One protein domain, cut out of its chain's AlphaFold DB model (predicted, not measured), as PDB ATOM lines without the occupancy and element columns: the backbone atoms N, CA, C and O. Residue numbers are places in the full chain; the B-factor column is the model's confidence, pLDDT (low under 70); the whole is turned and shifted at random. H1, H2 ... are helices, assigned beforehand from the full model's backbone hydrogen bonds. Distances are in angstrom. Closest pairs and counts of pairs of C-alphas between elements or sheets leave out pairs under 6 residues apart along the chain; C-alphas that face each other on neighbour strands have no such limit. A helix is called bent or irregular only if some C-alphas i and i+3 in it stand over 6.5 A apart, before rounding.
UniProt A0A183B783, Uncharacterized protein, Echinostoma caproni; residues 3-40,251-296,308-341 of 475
ATOM      1  N   ARG A   3    -114.698 -39.617  44.392       47.50
ATOM      2  CA  ARG A   3    -114.315 -38.194  44.522       47.50
ATOM      3  C   ARG A   3    -114.485 -37.616  45.940       47.50
ATOM      4  O   ARG A   3    -113.731 -36.728  46.312       47.50
ATOM      5  N   MET A   4    -115.428 -38.136  46.734       58.56
ATOM      6  CA  MET A   4    -115.601 -37.768  48.151       58.56
ATOM      7  C   MET A   4    -114.680 -38.575  49.069       58.56
ATOM      8  O   MET A   4    -114.093 -38.014  49.990       58.56
ATOM      9  N   ASN A   5    -114.491 -39.869  48.787       59.28
ATOM     10  CA  ASN A   5    -113.526 -40.691  49.518       59.28
ATOM     11  C   ASN A   5    -112.117 -40.078  49.401       59.28
ATOM     12  O   ASN A   5    -111.431 -39.961  50.405       59.28
ATOM     13  N   PHE A   6    -111.722 -39.596  48.216       58.09
ATOM     14  CA  PHE A   6    -110.424 -38.954  47.984       58.09
ATOM     15  C   PHE A   6    -110.196 -37.686  48.828       58.09
ATOM     16  O   PHE A   6    -109.085 -37.467  49.297       58.09
ATOM     17  N   PHE A   7    -111.234 -36.879  49.089       59.75
ATOM     18  CA  PHE A   7    -111.125 -35.741  50.016       59.75
ATOM     19  C   PHE A   7    -110.825 -36.210  51.449       59.75
ATOM     20  O   PHE A   7    -109.948 -35.663  52.111       59.75
ATOM     21  N   VAL A   8    -111.484 -37.286  51.891       61.34
ATOM     22  CA  VAL A   8    -111.182 -37.957  53.164       61.34
ATOM     23  C   VAL A   8    -109.753 -38.519  53.197       61.34
ATOM     24  O   VAL A   8    -109.067 -38.333  54.200       61.34
ATOM     25  N   LEU A   9    -109.268 -39.135  52.111       59.09
ATOM     26  CA  LEU A   9    -107.874 -39.600  52.027       59.09
ATOM     27  C   LEU A   9    -106.891 -38.424  52.153       59.09
ATOM     28  O   LEU A   9    -105.900 -38.530  52.871       59.09
ATOM     29  N   GLY A  10    -107.203 -37.285  51.526       65.12
ATOM     30  CA  GLY A  10    -106.439 -36.043  51.657       65.12
ATOM     31  C   GLY A  10    -106.385 -35.515  53.093       65.12
ATOM     32  O   GLY A  10    -105.312 -35.143  53.556       65.12
ATOM     33  N   LEU A  11    -107.501 -35.543  53.832       61.59
ATOM     34  CA  LEU A  11    -107.520 -35.170  55.254       61.59
ATOM     35  C   LEU A  11    -106.682 -36.125  56.122       61.59
ATOM     36  O   LEU A  11    -105.953 -35.664  56.996       61.59
ATOM     37  N   CYS A  12    -106.735 -37.437  55.862       60.78
ATOM     38  CA  CYS A  12    -105.916 -38.422  56.580       60.78
ATOM     39  C   CYS A  12    -104.411 -38.209  56.328       60.78
ATOM     40  O   CYS A  12    -103.617 -38.272  57.265       60.78
ATOM     41  N   LEU A  13    -104.037 -37.906  55.079       63.53
ATOM     42  CA  LEU A  13    -102.662 -37.616  54.665       63.53
ATOM     43  C   LEU A  13    -102.153 -36.314  55.307       63.53
ATOM     44  O   LEU A  13    -101.081 -36.302  55.904       63.53
ATOM     45  N   VAL A  14    -102.952 -35.240  55.285       71.19
ATOM     46  CA  VAL A  14    -102.624 -33.959  55.947       71.19
ATOM     47  C   VAL A  14    -102.464 -34.109  57.468       71.19
ATOM     48  O   VAL A  14    -101.698 -33.364  58.075       71.19
ATOM     49  N   MET A  15    -103.133 -35.084  58.091       63.12
ATOM     50  CA  MET A  15    -102.990 -35.385  59.521       63.12
ATOM     51  C   MET A  15    -101.769 -36.272  59.857       63.12
ATOM     52  O   MET A  15    -101.545 -36.560  61.031       63.12
ATOM     53  N   ASN A  16    -100.977 -36.693  58.860       55.00
ATOM     54  CA  ASN A  16     -99.739 -37.473  59.019       55.00
ATOM     55  C   ASN A  16     -99.901 -38.708  59.937       55.00
ATOM     56  O   ASN A  16     -99.144 -38.922  60.886       55.00
ATOM     57  N   ARG A  17    -100.967 -39.486  59.697       62.34
ATOM     58  CA  ARG A  17    -101.357 -40.672  60.478       62.34
ATOM     59  C   ARG A  17    -101.713 -41.825  59.535       62.34
ATOM     60  O   ARG A  17    -102.886 -42.136  59.347       62.34
ATOM     61  N   ASP A  18    -100.697 -42.481  58.981       52.47
ATOM     62  CA  ASP A  18    -100.841 -43.532  57.955       52.47
ATOM     63  C   ASP A  18    -101.786 -44.664  58.385       52.47
ATOM     64  O   ASP A  18    -102.663 -45.088  57.634       52.47
ATOM     65  N   TYR A  19    -101.690 -45.082  59.650       56.34
ATOM     66  CA  TYR A  19    -102.562 -46.095  60.250       56.34
ATOM     67  C   TYR A  19    -104.056 -45.738  60.194       56.34
ATOM     68  O   TYR A  19    -104.893 -46.636  60.173       56.34
ATOM     69  N   LEU A  20    -104.421 -44.452  60.156       58.97
ATOM     70  CA  LEU A  20    -105.825 -44.037  60.114       58.97
ATOM     71  C   LEU A  20    -106.463 -44.321  58.745       58.97
ATOM     72  O   LEU A  20    -107.647 -44.638  58.680       58.97
ATOM     73  N   PHE A  21    -105.676 -44.268  57.664       57.88
ATOM     74  CA  PHE A  21    -106.129 -44.467  56.282       57.88
ATOM     75  C   PHE A  21    -106.856 -45.810  56.096       57.88
ATOM     76  O   PHE A  21    -107.982 -45.853  55.593       57.88
ATOM     77  N   TYR A  22    -106.226 -46.896  56.556       61.31
ATOM     78  CA  TYR A  22    -106.711 -48.266  56.378       61.31
ATOM     79  C   TYR A  22    -108.018 -48.536  57.131       61.31
ATOM     80  O   TYR A  22    -108.911 -49.179  56.584       61.31
ATOM     81  N   TYR A  23    -108.170 -48.007  58.350       63.12
ATOM     82  CA  TYR A  23    -109.363 -48.240  59.173       63.12
ATOM     83  C   TYR A  23    -110.507 -47.244  58.897       63.12
ATOM     84  O   TYR A  23    -111.677 -47.599  59.045       63.12
ATOM     85  N   PHE A  24    -110.204 -46.020  58.452       64.81
ATOM     86  CA  PHE A  24    -111.208 -44.974  58.213       64.81
ATOM     87  C   PHE A  24    -111.894 -45.103  56.841       64.81
ATOM     88  O   PHE A  24    -113.101 -44.873  56.728       64.81
ATOM     89  N   MET A  25    -111.177 -45.531  55.790       67.19
ATOM     90  CA  MET A  25    -111.761 -45.663  54.444       67.19
ATOM     91  C   MET A  25    -112.929 -46.680  54.358       67.19
ATOM     92  O   MET A  25    -113.932 -46.351  53.706       67.19
ATOM     93  N   PRO A  26    -112.883 -47.866  55.006       67.56
ATOM     94  CA  PRO A  26    -114.030 -48.773  55.084       67.56
ATOM     95  C   PRO A  26    -115.211 -48.152  55.836       67.56
ATOM     96  O   PRO A  26    -116.338 -48.205  55.343       67.56
ATOM     97  N   LEU A  27    -114.954 -47.499  56.977       70.50
ATOM     98  CA  LEU A  27    -115.987 -46.906  57.831       70.50
ATOM     99  C   LEU A  27    -116.755 -45.783  57.112       70.50
ATOM    100  O   LEU A  27    -117.984 -45.769  57.104       70.50
ATOM    101  N   VAL A  28    -116.043 -44.873  56.439       71.50
ATOM    102  CA  VAL A  28    -116.651 -43.798  55.635       71.50
ATOM    103  C   VAL A  28    -117.436 -44.361  54.447       71.50
ATOM    104  O   VAL A  28    -118.509 -43.854  54.115       71.50
ATOM    105  N   SER A  29    -116.943 -45.432  53.818       73.81
ATOM    106  CA  SER A  29    -117.642 -46.082  52.701       73.81
ATOM    107  C   SER A  29    -118.937 -46.763  53.155       73.81
ATOM    108  O   SER A  29    -119.957 -46.623  52.481       73.81
ATOM    109  N   PHE A  30    -118.921 -47.423  54.318       75.75
ATOM    110  CA  PHE A  30    -120.101 -47.964  54.997       75.75
ATOM    111  C   PHE A  30    -121.123 -46.867  55.329       75.75
ATOM    112  O   PHE A  30    -122.301 -46.984  54.997       75.75
ATOM    113  N   TRP A  31    -120.686 -45.755  55.921       75.50
ATOM    114  CA  TRP A  31    -121.593 -44.649  56.228       75.50
ATOM    115  C   TRP A  31    -122.215 -44.049  54.962       75.50
ATOM    116  O   TRP A  31    -123.412 -43.762  54.945       75.50
ATOM    117  N   PHE A  32    -121.452 -43.930  53.869       72.56
ATOM    118  CA  PHE A  32    -121.996 -43.479  52.587       72.56
ATOM    119  C   PHE A  32    -123.035 -44.464  52.028       72.56
ATOM    120  O   PHE A  32    -124.069 -44.016  51.532       72.56
ATOM    121  N   THR A  33    -122.822 -45.786  52.106       76.19
ATOM    122  CA  THR A  33    -123.830 -46.759  51.643       76.19
ATOM    123  C   THR A  33    -125.081 -46.756  52.520       76.19
ATOM    124  O   THR A  33    -126.177 -46.812  51.967       76.19
ATOM    125  N   VAL A  34    -124.958 -46.580  53.841       78.38
ATOM    126  CA  VAL A  34    -126.105 -46.387  54.750       78.38
ATOM    127  C   VAL A  34    -126.911 -45.144  54.360       78.38
ATOM    128  O   VAL A  34    -128.117 -45.250  54.144       78.38
ATOM    129  N   ILE A  35    -126.267 -43.982  54.178       76.50
ATOM    130  CA  ILE A  35    -126.936 -42.740  53.737       76.50
ATOM    131  C   ILE A  35    -127.603 -42.932  52.364       76.50
ATOM    132  O   ILE A  35    -128.734 -42.493  52.154       76.50
ATOM    133  N   PHE A  36    -126.928 -43.602  51.427       76.81
ATOM    134  CA  PHE A  36    -127.422 -43.844  50.069       76.81
ATOM    135  C   PHE A  36    -128.657 -44.756  50.051       76.81
ATOM    136  O   PHE A  36    -129.677 -44.391  49.465       76.81
ATOM    137  N   VAL A  37    -128.612 -45.894  50.754       76.62
ATOM    138  CA  VAL A  37    -129.767 -46.792  50.928       76.62
ATOM    139  C   VAL A  37    -130.914 -46.048  51.610       76.62
ATOM    140  O   VAL A  37    -132.046 -46.097  51.139       76.62
ATOM    141  N   PHE A  38    -130.635 -45.275  52.658       74.75
ATOM    142  CA  PHE A  38    -131.645 -44.517  53.393       74.75
ATOM    143  C   PHE A  38    -132.285 -43.370  52.577       74.75
ATOM    144  O   PHE A  38    -133.463 -43.034  52.749       74.75
ATOM    145  N   MET A  39    -131.549 -42.797  51.621       71.75
ATOM    146  CA  MET A  39    -132.116 -41.880  50.629       71.75
ATOM    147  C   MET A  39    -133.028 -42.590  49.620       71.75
ATOM    148  O   MET A  39    -134.031 -41.993  49.231       71.75
ATOM    149  N   ILE A  40    -132.727 -43.840  49.249       74.75
ATOM    150  CA  ILE A  40    -133.488 -44.649  48.276       74.75
ATOM    151  C   ILE A  40    -134.760 -45.269  48.876       74.75
ATOM    152  O   ILE A  40    -135.806 -45.221  48.235       74.75
ATOM    153  N   ARG A 251    -141.698 -26.918  53.383       73.69
ATOM    154  CA  ARG A 251    -142.214 -27.847  52.381       73.69
ATOM    155  C   ARG A 251    -142.252 -29.229  53.012       73.69
ATOM    156  O   ARG A 251    -141.337 -29.597  53.748       73.69
ATOM    157  N   LEU A 252    -143.253 -30.031  52.650       73.62
ATOM    158  CA  LEU A 252    -143.348 -31.426  53.092       73.62
ATOM    159  C   LEU A 252    -142.026 -32.181  52.855       73.62
ATOM    160  O   LEU A 252    -141.602 -32.959  53.699       73.62
ATOM    161  N   ALA A 253    -141.323 -31.875  51.758       78.38
ATOM    162  CA  ALA A 253    -139.989 -32.390  51.459       78.38
ATOM    163  C   ALA A 253    -138.928 -32.073  52.535       78.38
ATOM    164  O   ALA A 253    -138.127 -32.944  52.856       78.38
ATOM    165  N   ASP A 254    -138.921 -30.868  53.107       79.88
ATOM    166  CA  ASP A 254    -137.943 -30.468  54.127       79.88
ATOM    167  C   ASP A 254    -138.249 -31.153  55.465       79.88
ATOM    168  O   ASP A 254    -137.355 -31.713  56.097       79.88
ATOM    169  N   ILE A 255    -139.534 -31.203  55.843       82.25
ATOM    170  CA  ILE A 255    -140.013 -31.943  57.020       82.25
ATOM    171  C   ILE A 255    -139.671 -33.436  56.883       82.25
ATOM    172  O   ILE A 255    -139.162 -34.037  57.825       82.25
ATOM    173  N   LEU A 256    -139.866 -34.029  55.701       82.38
ATOM    174  CA  LEU A 256    -139.490 -35.418  55.419       82.38
ATOM    175  C   LEU A 256    -137.975 -35.657  55.531       82.38
ATOM    176  O   LEU A 256    -137.580 -36.732  55.978       82.38
ATOM    177  N   ILE A 257    -137.117 -34.691  55.177       83.69
ATOM    178  CA  ILE A 257    -135.662 -34.826  55.378       83.69
ATOM    179  C   ILE A 257    -135.302 -34.725  56.870       83.69
ATOM    180  O   ILE A 257    -134.452 -35.485  57.330       83.69
ATOM    181  N   VAL A 258    -135.975 -33.870  57.648       84.06
ATOM    182  CA  VAL A 258    -135.787 -33.801  59.112       84.06
ATOM    183  C   VAL A 258    -136.271 -35.082  59.802       84.06
ATOM    184  O   VAL A 258    -135.545 -35.636  60.623       84.06
ATOM    185  N   ILE A 259    -137.436 -35.622  59.425       86.25
ATOM    186  CA  ILE A 259    -137.932 -36.917  59.923       86.25
ATOM    187  C   ILE A 259    -136.948 -38.040  59.566       86.25
ATOM    188  O   ILE A 259    -136.603 -38.846  60.430       86.25
ATOM    189  N   LYS A 260    -136.425 -38.062  58.331       83.69
ATOM    190  CA  LYS A 260    -135.348 -38.981  57.936       83.69
ATOM    191  C   LYS A 260    -134.118 -38.824  58.847       83.69
ATOM    192  O   LYS A 260    -133.625 -39.819  59.368       83.69
ATOM    193  N   LEU A 261    -133.642 -37.603  59.095       84.19
ATOM    194  CA  LEU A 261    -132.496 -37.359  59.979       84.19
ATOM    195  C   LEU A 261    -132.736 -37.901  61.402       84.19
ATOM    196  O   LEU A 261    -131.862 -38.574  61.944       84.19
ATOM    197  N   VAL A 262    -133.925 -37.682  61.975       87.50
ATOM    198  CA  VAL A 262    -134.306 -38.197  63.305       87.50
ATOM    199  C   VAL A 262    -134.365 -39.728  63.332       87.50
ATOM    200  O   VAL A 262    -133.842 -40.333  64.266       87.50
ATOM    201  N   ILE A 263    -134.930 -40.369  62.301       87.69
ATOM    202  CA  ILE A 263    -134.951 -41.837  62.178       87.69
ATOM    203  C   ILE A 263    -133.523 -42.398  62.118       87.69
ATOM    204  O   ILE A 263    -133.236 -43.388  62.791       87.69
ATOM    205  N   LEU A 264    -132.611 -41.760  61.371       85.62
ATOM    206  CA  LEU A 264    -131.217 -42.207  61.323       85.62
ATOM    207  C   LEU A 264    -130.529 -42.046  62.686       85.62
ATOM    208  O   LEU A 264    -129.913 -42.998  63.151       85.62
ATOM    209  N   ILE A 265    -130.663 -40.891  63.348       87.31
ATOM    210  CA  ILE A 265    -130.096 -40.661  64.691       87.31
ATOM    211  C   ILE A 265    -130.620 -41.707  65.684       87.31
ATOM    212  O   ILE A 265    -129.834 -42.301  66.417       87.31
ATOM    213  N   CYS A 266    -131.925 -41.992  65.666       88.50
ATOM    214  CA  CYS A 266    -132.525 -43.026  66.504       88.50
ATOM    215  C   CYS A 266    -131.915 -44.411  66.225       88.50
ATOM    216  O   CYS A 266    -131.516 -45.098  67.162       88.50
ATOM    217  N   GLY A 267    -131.748 -44.791  64.952       85.75
ATOM    218  CA  GLY A 267    -131.064 -46.032  64.577       85.75
ATOM    219  C   GLY A 267    -129.616 -46.098  65.078       85.75
ATOM    220  O   GLY A 267    -129.198 -47.126  65.604       85.75
ATOM    221  N   ILE A 268    -128.867 -44.995  64.982       85.81
ATOM    222  CA  ILE A 268    -127.483 -44.898  65.471       85.81
ATOM    223  C   ILE A 268    -127.422 -45.084  66.995       85.81
ATOM    224  O   ILE A 268    -126.601 -45.864  67.474       85.81
ATOM    225  N   GLU A 269    -128.304 -44.441  67.764       87.19
ATOM    226  CA  GLU A 269    -128.347 -44.625  69.222       87.19
ATOM    227  C   GLU A 269    -128.820 -46.033  69.627       87.19
ATOM    228  O   GLU A 269    -128.326 -46.586  70.609       87.19
ATOM    229  N   VAL A 270    -129.712 -46.670  68.856       87.62
ATOM    230  CA  VAL A 270    -130.108 -48.077  69.070       87.62
ATOM    231  C   VAL A 270    -128.936 -49.037  68.831       87.62
ATOM    232  O   VAL A 270    -128.741 -49.953  69.630       87.62
ATOM    233  N   LEU A 271    -128.122 -48.813  67.792       84.31
ATOM    234  CA  LEU A 271    -126.890 -49.580  67.565       84.31
ATOM    235  C   LEU A 271    -125.845 -49.321  68.665       84.31
ATOM    236  O   LEU A 271    -125.211 -50.263  69.129       84.31
ATOM    237  N   ASN A 272    -125.696 -48.076  69.131       83.19
ATOM    238  CA  ASN A 272    -124.763 -47.727  70.209       83.19
ATOM    239  C   ASN A 272    -125.201 -48.277  71.577       83.19
ATOM    240  O   ASN A 272    -124.368 -48.506  72.445       83.19
ATOM    241  N   ARG A 273    -126.502 -48.469  71.808       85.75
ATOM    242  CA  ARG A 273    -127.033 -49.022  73.063       85.75
ATOM    243  C   ARG A 273    -127.061 -50.556  73.086       85.75
ATOM    244  O   ARG A 273    -127.417 -51.136  74.110       85.75
ATOM    245  N   SER A 274    -126.739 -51.224  71.978       84.50
ATOM    246  CA  SER A 274    -126.824 -52.679  71.874       84.50
ATOM    247  C   SER A 274    -125.687 -53.264  71.045       84.50
ATOM    248  O   SER A 274    -125.788 -53.437  69.830       84.50
ATOM    249  N   ASP A 275    -124.631 -53.668  71.741       76.19
ATOM    250  CA  ASP A 275    -123.442 -54.308  71.169       76.19
ATOM    251  C   ASP A 275    -123.809 -55.587  70.391       76.19
ATOM    252  O   ASP A 275    -123.234 -55.885  69.349       76.19
ATOM    253  N   GLN A 276    -124.864 -56.285  70.831       78.69
ATOM    254  CA  GLN A 276    -125.469 -57.432  70.146       78.69
ATOM    255  C   GLN A 276    -126.110 -57.067  68.793       78.69
ATOM    256  O   GLN A 276    -126.071 -57.865  67.855       78.69
ATOM    257  N   LEU A 277    -126.704 -55.873  68.659       75.12
ATOM    258  CA  LEU A 277    -127.189 -55.370  67.369       75.12
ATOM    259  C   LEU A 277    -126.038 -54.852  66.507       75.12
ATOM    260  O   LEU A 277    -126.050 -55.102  65.304       75.12
ATOM    261  N   PHE A 278    -125.023 -54.211  67.096       76.75
ATOM    262  CA  PHE A 278    -123.796 -53.836  66.389       76.75
ATOM    263  C   PHE A 278    -123.115 -55.071  65.775       76.75
ATOM    264  O   PHE A 278    -122.927 -55.121  64.560       76.75
ATOM    265  N   GLN A 279    -122.850 -56.115  66.571       74.94
ATOM    266  CA  GLN A 279    -122.278 -57.382  66.104       74.94
ATOM    267  C   GLN A 279    -123.096 -57.976  64.946       74.94
ATOM    268  O   GLN A 279    -122.555 -58.288  63.884       74.94
ATOM    269  N   ARG A 280    -124.424 -58.075  65.108       77.75
ATOM    270  CA  ARG A 280    -125.316 -58.599  64.060       77.75
ATOM    271  C   ARG A 280    -125.355 -57.722  62.808       77.75
ATOM    272  O   ARG A 280    -125.517 -58.269  61.721       77.75
ATOM    273  N   PHE A 281    -125.205 -56.403  62.911       78.38
ATOM    274  CA  PHE A 281    -125.267 -55.502  61.756       78.38
ATOM    275  C   PHE A 281    -123.948 -55.438  60.971       78.38
ATOM    276  O   PHE A 281    -123.972 -55.440  59.741       78.38
ATOM    277  N   PHE A 282    -122.805 -55.418  61.663       69.94
ATOM    278  CA  PHE A 282    -121.480 -55.285  61.043       69.94
ATOM    279  C   PHE A 282    -120.870 -56.623  60.600       69.94
ATOM    280  O   PHE A 282    -120.180 -56.667  59.579       69.94
ATOM    281  N   PHE A 283    -121.152 -57.726  61.307       70.50
ATOM    282  CA  PHE A 283    -120.603 -59.052  60.980       70.50
ATOM    283  C   PHE A 283    -121.581 -59.988  60.253       70.50
ATOM    284  O   PHE A 283    -121.195 -61.109  59.914       70.50
ATOM    285  N   SER A 284    -122.805 -59.543  59.937       65.94
ATOM    286  CA  SER A 284    -123.657 -60.237  58.959       65.94
ATOM    287  C   SER A 284    -123.417 -59.739  57.526       65.94
ATOM    288  O   SER A 284    -123.105 -58.575  57.262       65.94
ATOM    289  N   GLY A 285    -123.559 -60.656  56.565       68.62
ATOM    290  CA  GLY A 285    -123.425 -60.349  55.143       68.62
ATOM    291  C   GLY A 285    -121.985 -60.040  54.686       68.62
ATOM    292  O   GLY A 285    -121.013 -60.457  55.322       68.62
ATOM    293  N   PRO A 286    -121.814 -59.336  53.549       66.06
ATOM    294  CA  PRO A 286    -120.512 -59.170  52.893       66.06
ATOM    295  C   PRO A 286    -119.548 -58.252  53.658       66.06
ATOM    296  O   PRO A 286    -118.339 -58.313  53.436       66.06
ATOM    297  N   GLN A 287    -120.072 -57.425  54.567       67.88
ATOM    298  CA  GLN A 287    -119.320 -56.437  55.346       67.88
ATOM    299  C   GLN A 287    -118.210 -57.081  56.183       67.88
ATOM    300  O   GLN A 287    -117.101 -56.556  56.238       67.88
ATOM    301  N   LYS A 288    -118.470 -58.282  56.722       68.31
ATOM    302  CA  LYS A 288    -117.500 -59.089  57.470       68.31
ATOM    303  C   LYS A 288    -116.158 -59.243  56.740       68.31
ATOM    304  O   LYS A 288    -115.118 -59.164  57.381       68.31
ATOM    305  N   ARG A 289    -116.157 -59.369  55.404       63.69
ATOM    306  CA  ARG A 289    -114.915 -59.478  54.614       63.69
ATOM    307  C   ARG A 289    -114.092 -58.185  54.607       63.69
ATOM    308  O   ARG A 289    -112.872 -58.269  54.624       63.69
ATOM    309  N   LEU A 290    -114.722 -57.007  54.609       65.62
ATOM    310  CA  LEU A 290    -114.008 -55.720  54.632       65.62
ATOM    311  C   LEU A 290    -113.267 -55.510  55.959       65.62
ATOM    312  O   LEU A 290    -112.115 -55.079  55.963       65.62
ATOM    313  N   PHE A 291    -113.902 -55.869  57.076       64.06
ATOM    314  CA  PHE A 291    -113.275 -55.789  58.394       64.06
ATOM    315  C   PHE A 291    -112.179 -56.856  58.561       64.06
ATOM    316  O   PHE A 291    -111.065 -56.515  58.958       64.06
ATOM    317  N   GLN A 292    -112.424 -58.101  58.125       61.34
ATOM    318  CA  GLN A 292    -111.425 -59.183  58.158       61.34
ATOM    319  C   GLN A 292    -110.172 -58.902  57.311       61.34
ATOM    320  O   GLN A 292    -109.068 -59.195  57.758       61.34
ATOM    321  N   LEU A 293    -110.300 -58.302  56.117       54.00
ATOM    322  CA  LEU A 293    -109.127 -57.957  55.293       54.00
ATOM    323  C   LEU A 293    -108.218 -56.898  55.940       54.00
ATOM    324  O   LEU A 293    -107.061 -56.784  55.546       54.00
ATOM    325  N   THR A 294    -108.730 -56.129  56.905       53.59
ATOM    326  CA  THR A 294    -107.986 -55.037  57.554       53.59
ATOM    327  C   THR A 294    -107.434 -55.439  58.927       53.59
ATOM    328  O   THR A 294    -106.466 -54.846  59.391       53.59
ATOM    329  N   ALA A 295    -107.999 -56.472  59.564       54.44
ATOM    330  CA  ALA A 295    -107.478 -57.057  60.804       54.44
ATOM    331  C   ALA A 295    -106.150 -57.819  60.611       54.44
ATOM    332  O   ALA A 295    -105.364 -57.946  61.543       54.44
ATOM    333  N   ALA A 296    -105.854 -58.271  59.387       50.69
ATOM    334  CA  ALA A 296    -104.664 -59.055  59.043       50.69
ATOM    335  C   ALA A 296    -103.318 -58.284  59.085       50.69
ATOM    336  O   ALA A 296    -102.326 -58.770  58.545       50.69
ATOM    337  N   VAL A 308    -110.403 -62.343  67.915       62.41
ATOM    338  CA  VAL A 308    -111.807 -62.107  67.533       62.41
ATOM    339  C   VAL A 308    -112.522 -61.157  68.504       62.41
ATOM    340  O   VAL A 308    -113.184 -60.217  68.073       62.41
ATOM    341  N   ILE A 309    -112.382 -61.360  69.818       61.72
ATOM    342  CA  ILE A 309    -113.068 -60.540  70.832       61.72
ATOM    343  C   ILE A 309    -112.459 -59.132  70.865       61.72
ATOM    344  O   ILE A 309    -113.177 -58.130  70.959       61.72
ATOM    345  N   ARG A 310    -111.127 -59.048  70.739       62.59
ATOM    346  CA  ARG A 310    -110.386 -57.784  70.671       62.59
ATOM    347  C   ARG A 310    -110.748 -56.987  69.415       62.59
ATOM    348  O   ARG A 310    -111.001 -55.791  69.536       62.59
ATOM    349  N   GLU A 311    -110.848 -57.624  68.246       65.06
ATOM    350  CA  GLU A 311    -111.296 -57.008  66.988       65.06
ATOM    351  C   GLU A 311    -112.691 -56.379  67.118       65.06
ATOM    352  O   GLU A 311    -112.873 -55.204  66.783       65.06
ATOM    353  N   GLU A 312    -113.675 -57.124  67.631       67.44
ATOM    354  CA  GLU A 312    -115.058 -56.642  67.747       67.44
ATOM    355  C   GLU A 312    -115.156 -55.382  68.625       67.44
ATOM    356  O   GLU A 312    -115.750 -54.377  68.216       67.44
ATOM    357  N   GLN A 313    -114.499 -55.382  69.791       68.94
ATOM    358  CA  GLN A 313    -114.461 -54.227  70.697       68.94
ATOM    359  C   GLN A 313    -113.649 -53.049  70.124       68.94
ATOM    360  O   GLN A 313    -114.026 -51.881  70.281       68.94
ATOM    361  N   PHE A 314    -112.545 -53.335  69.427       71.75
ATOM    362  CA  PHE A 314    -111.671 -52.351  68.780       71.75
ATOM    363  C   PHE A 314    -112.390 -51.577  67.666       71.75
ATOM    364  O   PHE A 314    -112.192 -50.361  67.536       71.75
ATOM    365  N   TRP A 315    -113.237 -52.259  66.889       71.19
ATOM    366  CA  TRP A 315    -114.072 -51.651  65.850       71.19
ATOM    367  C   TRP A 315    -115.274 -50.903  66.428       71.19
ATOM    368  O   TRP A 315    -115.515 -49.764  66.022       71.19
ATOM    369  N   TYR A 316    -115.967 -51.474  67.419       75.81
ATOM    370  CA  TYR A 316    -117.061 -50.802  68.131       75.81
ATOM    371  C   TYR A 316    -116.613 -49.457  68.724       75.81
ATOM    372  O   TYR A 316    -117.240 -48.425  68.468       75.81
ATOM    373  N   ARG A 317    -115.469 -49.430  69.432       72.81
ATOM    374  CA  ARG A 317    -114.920 -48.195  70.021       72.81
ATOM    375  C   ARG A 317    -114.678 -47.118  68.956       72.81
ATOM    376  O   ARG A 317    -114.995 -45.958  69.201       72.81
ATOM    377  N   ARG A 318    -114.179 -47.484  67.770       73.19
ATOM    378  CA  ARG A 318    -113.930 -46.545  66.655       73.19
ATOM    379  C   ARG A 318    -115.223 -46.025  66.039       73.19
ATOM    380  O   ARG A 318    -115.402 -44.816  65.923       73.19
ATOM    381  N   TRP A 319    -116.163 -46.915  65.739       77.31
ATOM    382  CA  TRP A 319    -117.480 -46.529  65.235       77.31
ATOM    383  C   TRP A 319    -118.226 -45.586  66.202       77.31
ATOM    384  O   TRP A 319    -118.820 -44.605  65.760       77.31
ATOM    385  N   SER A 320    -118.127 -45.815  67.518       78.88
ATOM    386  CA  SER A 320    -118.762 -44.973  68.549       78.88
ATOM    387  C   SER A 320    -118.160 -43.562  68.686       78.88
ATOM    388  O   SER A 320    -118.819 -42.670  69.227       78.88
ATOM    389  N   LEU A 321    -116.944 -43.337  68.168       76.38
ATOM    390  CA  LEU A 321    -116.335 -42.007  68.043       76.38
ATOM    391  C   LEU A 321    -116.859 -41.297  66.784       76.38
ATOM    392  O   LEU A 321    -117.333 -40.164  66.858       76.38
ATOM    393  N   ASP A 322    -116.843 -41.984  65.640       70.38
ATOM    394  CA  ASP A 322    -117.203 -41.397  64.342       70.38
ATOM    395  C   ASP A 322    -118.716 -41.276  64.085       70.38
ATOM    396  O   ASP A 322    -119.120 -40.575  63.153       70.38
ATOM    397  N   ARG A 323    -119.576 -41.912  64.895       78.62
ATOM    398  CA  ARG A 323    -121.040 -41.991  64.692       78.62
ATOM    399  C   ARG A 323    -121.751 -40.663  64.410       78.62
ATOM    400  O   ARG A 323    -122.699 -40.631  63.628       78.62
ATOM    401  N   TYR A 324    -121.289 -39.558  64.995       78.12
ATOM    402  CA  TYR A 324    -121.907 -38.244  64.798       78.12
ATOM    403  C   TYR A 324    -121.382 -37.483  63.570       78.12
ATOM    404  O   TYR A 324    -122.023 -36.523  63.148       78.12
ATOM    405  N   SER A 325    -120.278 -37.909  62.944       80.69
ATOM    406  CA  SER A 325    -119.705 -37.247  61.754       80.69
ATOM    407  C   SER A 325    -120.719 -37.125  60.606       80.69
ATOM    408  O   SER A 325    -120.879 -36.058  60.013       80.69
ATOM    409  N   VAL A 326    -121.483 -38.194  60.364       76.56
ATOM    410  CA  VAL A 326    -122.591 -38.259  59.400       76.56
ATOM    411  C   VAL A 326    -123.721 -37.297  59.754       76.56
ATOM    412  O   VAL A 326    -124.255 -36.614  58.880       76.56
ATOM    413  N   VAL A 327    -124.075 -37.222  61.038       81.38
ATOM    414  CA  VAL A 327    -125.143 -36.351  61.539       81.38
ATOM    415  C   VAL A 327    -124.752 -34.885  61.345       81.38
ATOM    416  O   VAL A 327    -125.523 -34.124  60.761       81.38
ATOM    417  N   TYR A 328    -123.525 -34.502  61.716       78.62
ATOM    418  CA  TYR A 328    -122.990 -33.164  61.456       78.62
ATOM    419  C   TYR A 328    -122.909 -32.848  59.957       78.62
ATOM    420  O   TYR A 328    -123.312 -31.760  59.553       78.62
ATOM    421  N   GLY A 329    -122.465 -33.792  59.122       81.62
ATOM    422  CA  GLY A 329    -122.406 -33.621  57.668       81.62
ATOM    423  C   GLY A 329    -123.778 -33.373  57.027       81.62
ATOM    424  O   GLY A 329    -123.909 -32.499  56.171       81.62
ATOM    425  N   MET A 330    -124.823 -34.080  57.472       79.31
ATOM    426  CA  MET A 330    -126.189 -33.860  56.982       79.31
ATOM    427  C   MET A 330    -126.836 -32.586  57.537       79.31
ATOM    428  O   MET A 330    -127.529 -31.897  56.789       79.31
ATOM    429  N   ILE A 331    -126.584 -32.226  58.801       82.12
ATOM    430  CA  ILE A 331    -127.019 -30.937  59.369       82.12
ATOM    431  C   ILE A 331    -126.349 -29.775  58.623       82.12
ATOM    432  O   ILE A 331    -127.015 -28.800  58.286       82.12
ATOM    433  N   PHE A 332    -125.060 -29.896  58.295       81.25
ATOM    434  CA  PHE A 332    -124.338 -28.913  57.490       81.25
ATOM    435  C   PHE A 332    -124.908 -28.806  56.068       81.25
ATOM    436  O   PHE A 332    -125.179 -27.702  55.606       81.25
ATOM    437  N   ALA A 333    -125.187 -29.929  55.398       79.88
ATOM    438  CA  ALA A 333    -125.818 -29.924  54.076       79.88
ATOM    439  C   ALA A 333    -127.223 -29.282  54.088       79.88
ATOM    440  O   ALA A 333    -127.548 -28.497  53.195       79.88
ATOM    441  N   LEU A 334    -128.032 -29.555  55.120       79.38
ATOM    442  CA  LEU A 334    -129.318 -28.885  55.348       79.38
ATOM    443  C   LEU A 334    -129.150 -27.378  55.580       79.38
ATOM    444  O   LEU A 334    -129.912 -26.589  55.024       79.38
ATOM    445  N   PHE A 335    -128.148 -26.971  56.362       81.31
ATOM    446  CA  PHE A 335    -127.845 -25.563  56.612       81.31
ATOM    447  C   PHE A 335    -127.407 -24.830  55.336       81.31
ATOM    448  O   PHE A 335    -127.893 -23.732  55.078       81.31
ATOM    449  N   CYS A 336    -126.560 -25.439  54.500       77.00
ATOM    450  CA  CYS A 336    -126.185 -24.889  53.195       77.00
ATOM    451  C   CYS A 336    -127.399 -24.736  52.266       77.00
ATOM    452  O   CYS A 336    -127.580 -23.679  51.667       77.00
ATOM    453  N   GLU A 337    -128.275 -25.743  52.197       77.12
ATOM    454  CA  GLU A 337    -129.522 -25.678  51.422       77.12
ATOM    455  C   GLU A 337    -130.479 -24.588  51.948       77.12
ATOM    456  O   GLU A 337    -131.124 -23.896  51.157       77.12
ATOM    457  N   TRP A 338    -130.545 -24.371  53.265       77.25
ATOM    458  CA  TRP A 338    -131.266 -23.241  53.865       77.25
ATOM    459  C   TRP A 338    -130.628 -21.885  53.534       77.25
ATOM    460  O   TRP A 338    -131.345 -20.971  53.139       77.25
ATOM    461  N   ALA A 339    -129.303 -21.745  53.640       78.38
ATOM    462  CA  ALA A 339    -128.589 -20.503  53.330       78.38
ATOM    463  C   ALA A 339    -128.746 -20.102  51.851       78.38
ATOM    464  O   ALA A 339    -129.038 -18.946  51.540       78.38
ATOM    465  N   ARG A 340    -128.654 -21.082  50.946       75.62
ATOM    466  CA  ARG A 340    -128.918 -20.936  49.510       75.62
ATOM    467  C   ARG A 340    -130.353 -20.466  49.241       75.62
ATOM    468  O   ARG A 340    -130.570 -19.516  48.498       75.62
ATOM    469  N   ARG A 341    -131.354 -21.063  49.904       70.19
ATOM    470  CA  ARG A 341    -132.765 -20.626  49.809       70.19
ATOM    471  C   ARG A 341    -133.043 -19.265  50.453       70.19
ATOM    472  O   ARG A 341    -133.990 -18.598  50.048       70.19
TER     473      ARG A 341
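What this domain is: This is residues 3 to 40, 251 to 296 and 308 to 341 of the 475 residues of an uncharacterized protein of Echinostoma caproni (UniProt A0A183B783). Picture a few-contact frame of helices: H6 and H7 follow end to end along the longest axis, H3 runs back beside H7, and the long, kinked H2 crosses close to the place where H6 passes into H7. H1 folds back on the first part of H2 as a helical hairpin, H5 packs on residues 22 to 26 of H2, and the short H4 turns off the end of H3 and lies across H6. The printed part has 118 residues with seven named helices, H1 to H7 in chain order, and no named strand; the class is all helix. It is only just compact, close to loose, with a radius of gyration of the C-alphas of 15.8 A and spans of 49 by 35 by 22 A.

Where its parts are: Find C-alpha 3 at (-114.315, -38.194, 44.522), where H1, residues 3 to 14, begins. H2, residues 18 to 40, is the longest helix, 34.1 A, and ends at C-alpha 40, (-133.488, -44.649, 48.276). It has a kink of 30 degrees near residue 25, yet is neither bent nor irregular, but only just: C-alphas 23 and 26 are 6.2 A apart. Beyond the cut come H3, residues 252 to 272, 30.1 A; H4, residues 275 to 282; and H5, residues 287 to 295. After the second cut find H6, residues 308 to 322, 21.6 A, and H7, residues 325 to 341, 24.3 A, ending at (-132.765, -20.626, 49.809).

How they stand to each other: Look first at C-alphas 12 and 21, 6.1 A apart, the closest of H1 and H2, which touch at a shallow tilt of 27 degrees, opposite ways. H2 touches H5 at Pro 26 and Leu 290, their closest C-alphas, 7.0 A apart, at a shallow tilt of 8 degrees, opposite ways. H2 is close to but not clearly touching H7, the closest C-alphas being those of Trp 31 and Val 326, 7.2 A apart, at a steep tilt of 56 degrees. Residues 261 to 265 of H3 only just touch H7, with 3 pairs of C-alphas within 8 A, the closest Ile 265 and Val 327 at 7.3 A; the tilt is a shallow 12 degrees, opposite ways. H3 and H4 touch only at the corner, and only just, with 3 pairs within 8 A, the closest C-alphas being 271 and 278, 5.4 A apart. H4 and H6 only just touch, also with 3 pairs within 8 A, about perpendicular at 87 degrees, the closest C-alphas being those of Gln 279 and Glu 312, 7.4 A apart. H6 and H7 meet only through their link. H1 is apart from H3, H4, H5, H6 and H7. Every O i to N i+4 pair is within hydrogen-bond range in H3, H4 and H7, against 7 of 8 in H1, 15 of 19 in H2, 4 of 5 in H5 and 10 of 11 in H6.

The domain as a whole: The two C-alphas farthest apart are those of Val 308 and Arg 341, 49.7 A. Residues 41 to 250 and 297 to 307 are not printed, with gaps of 19.4 A and 11.5 A between the C-alphas at the cuts; the links printed whole are tight. Residues 14 to 19 stand free. Mean pLDDT of the printed part is 72.4, with 43 residues under 70, among them 3 to 13, 15 to 26 and 284 to 296.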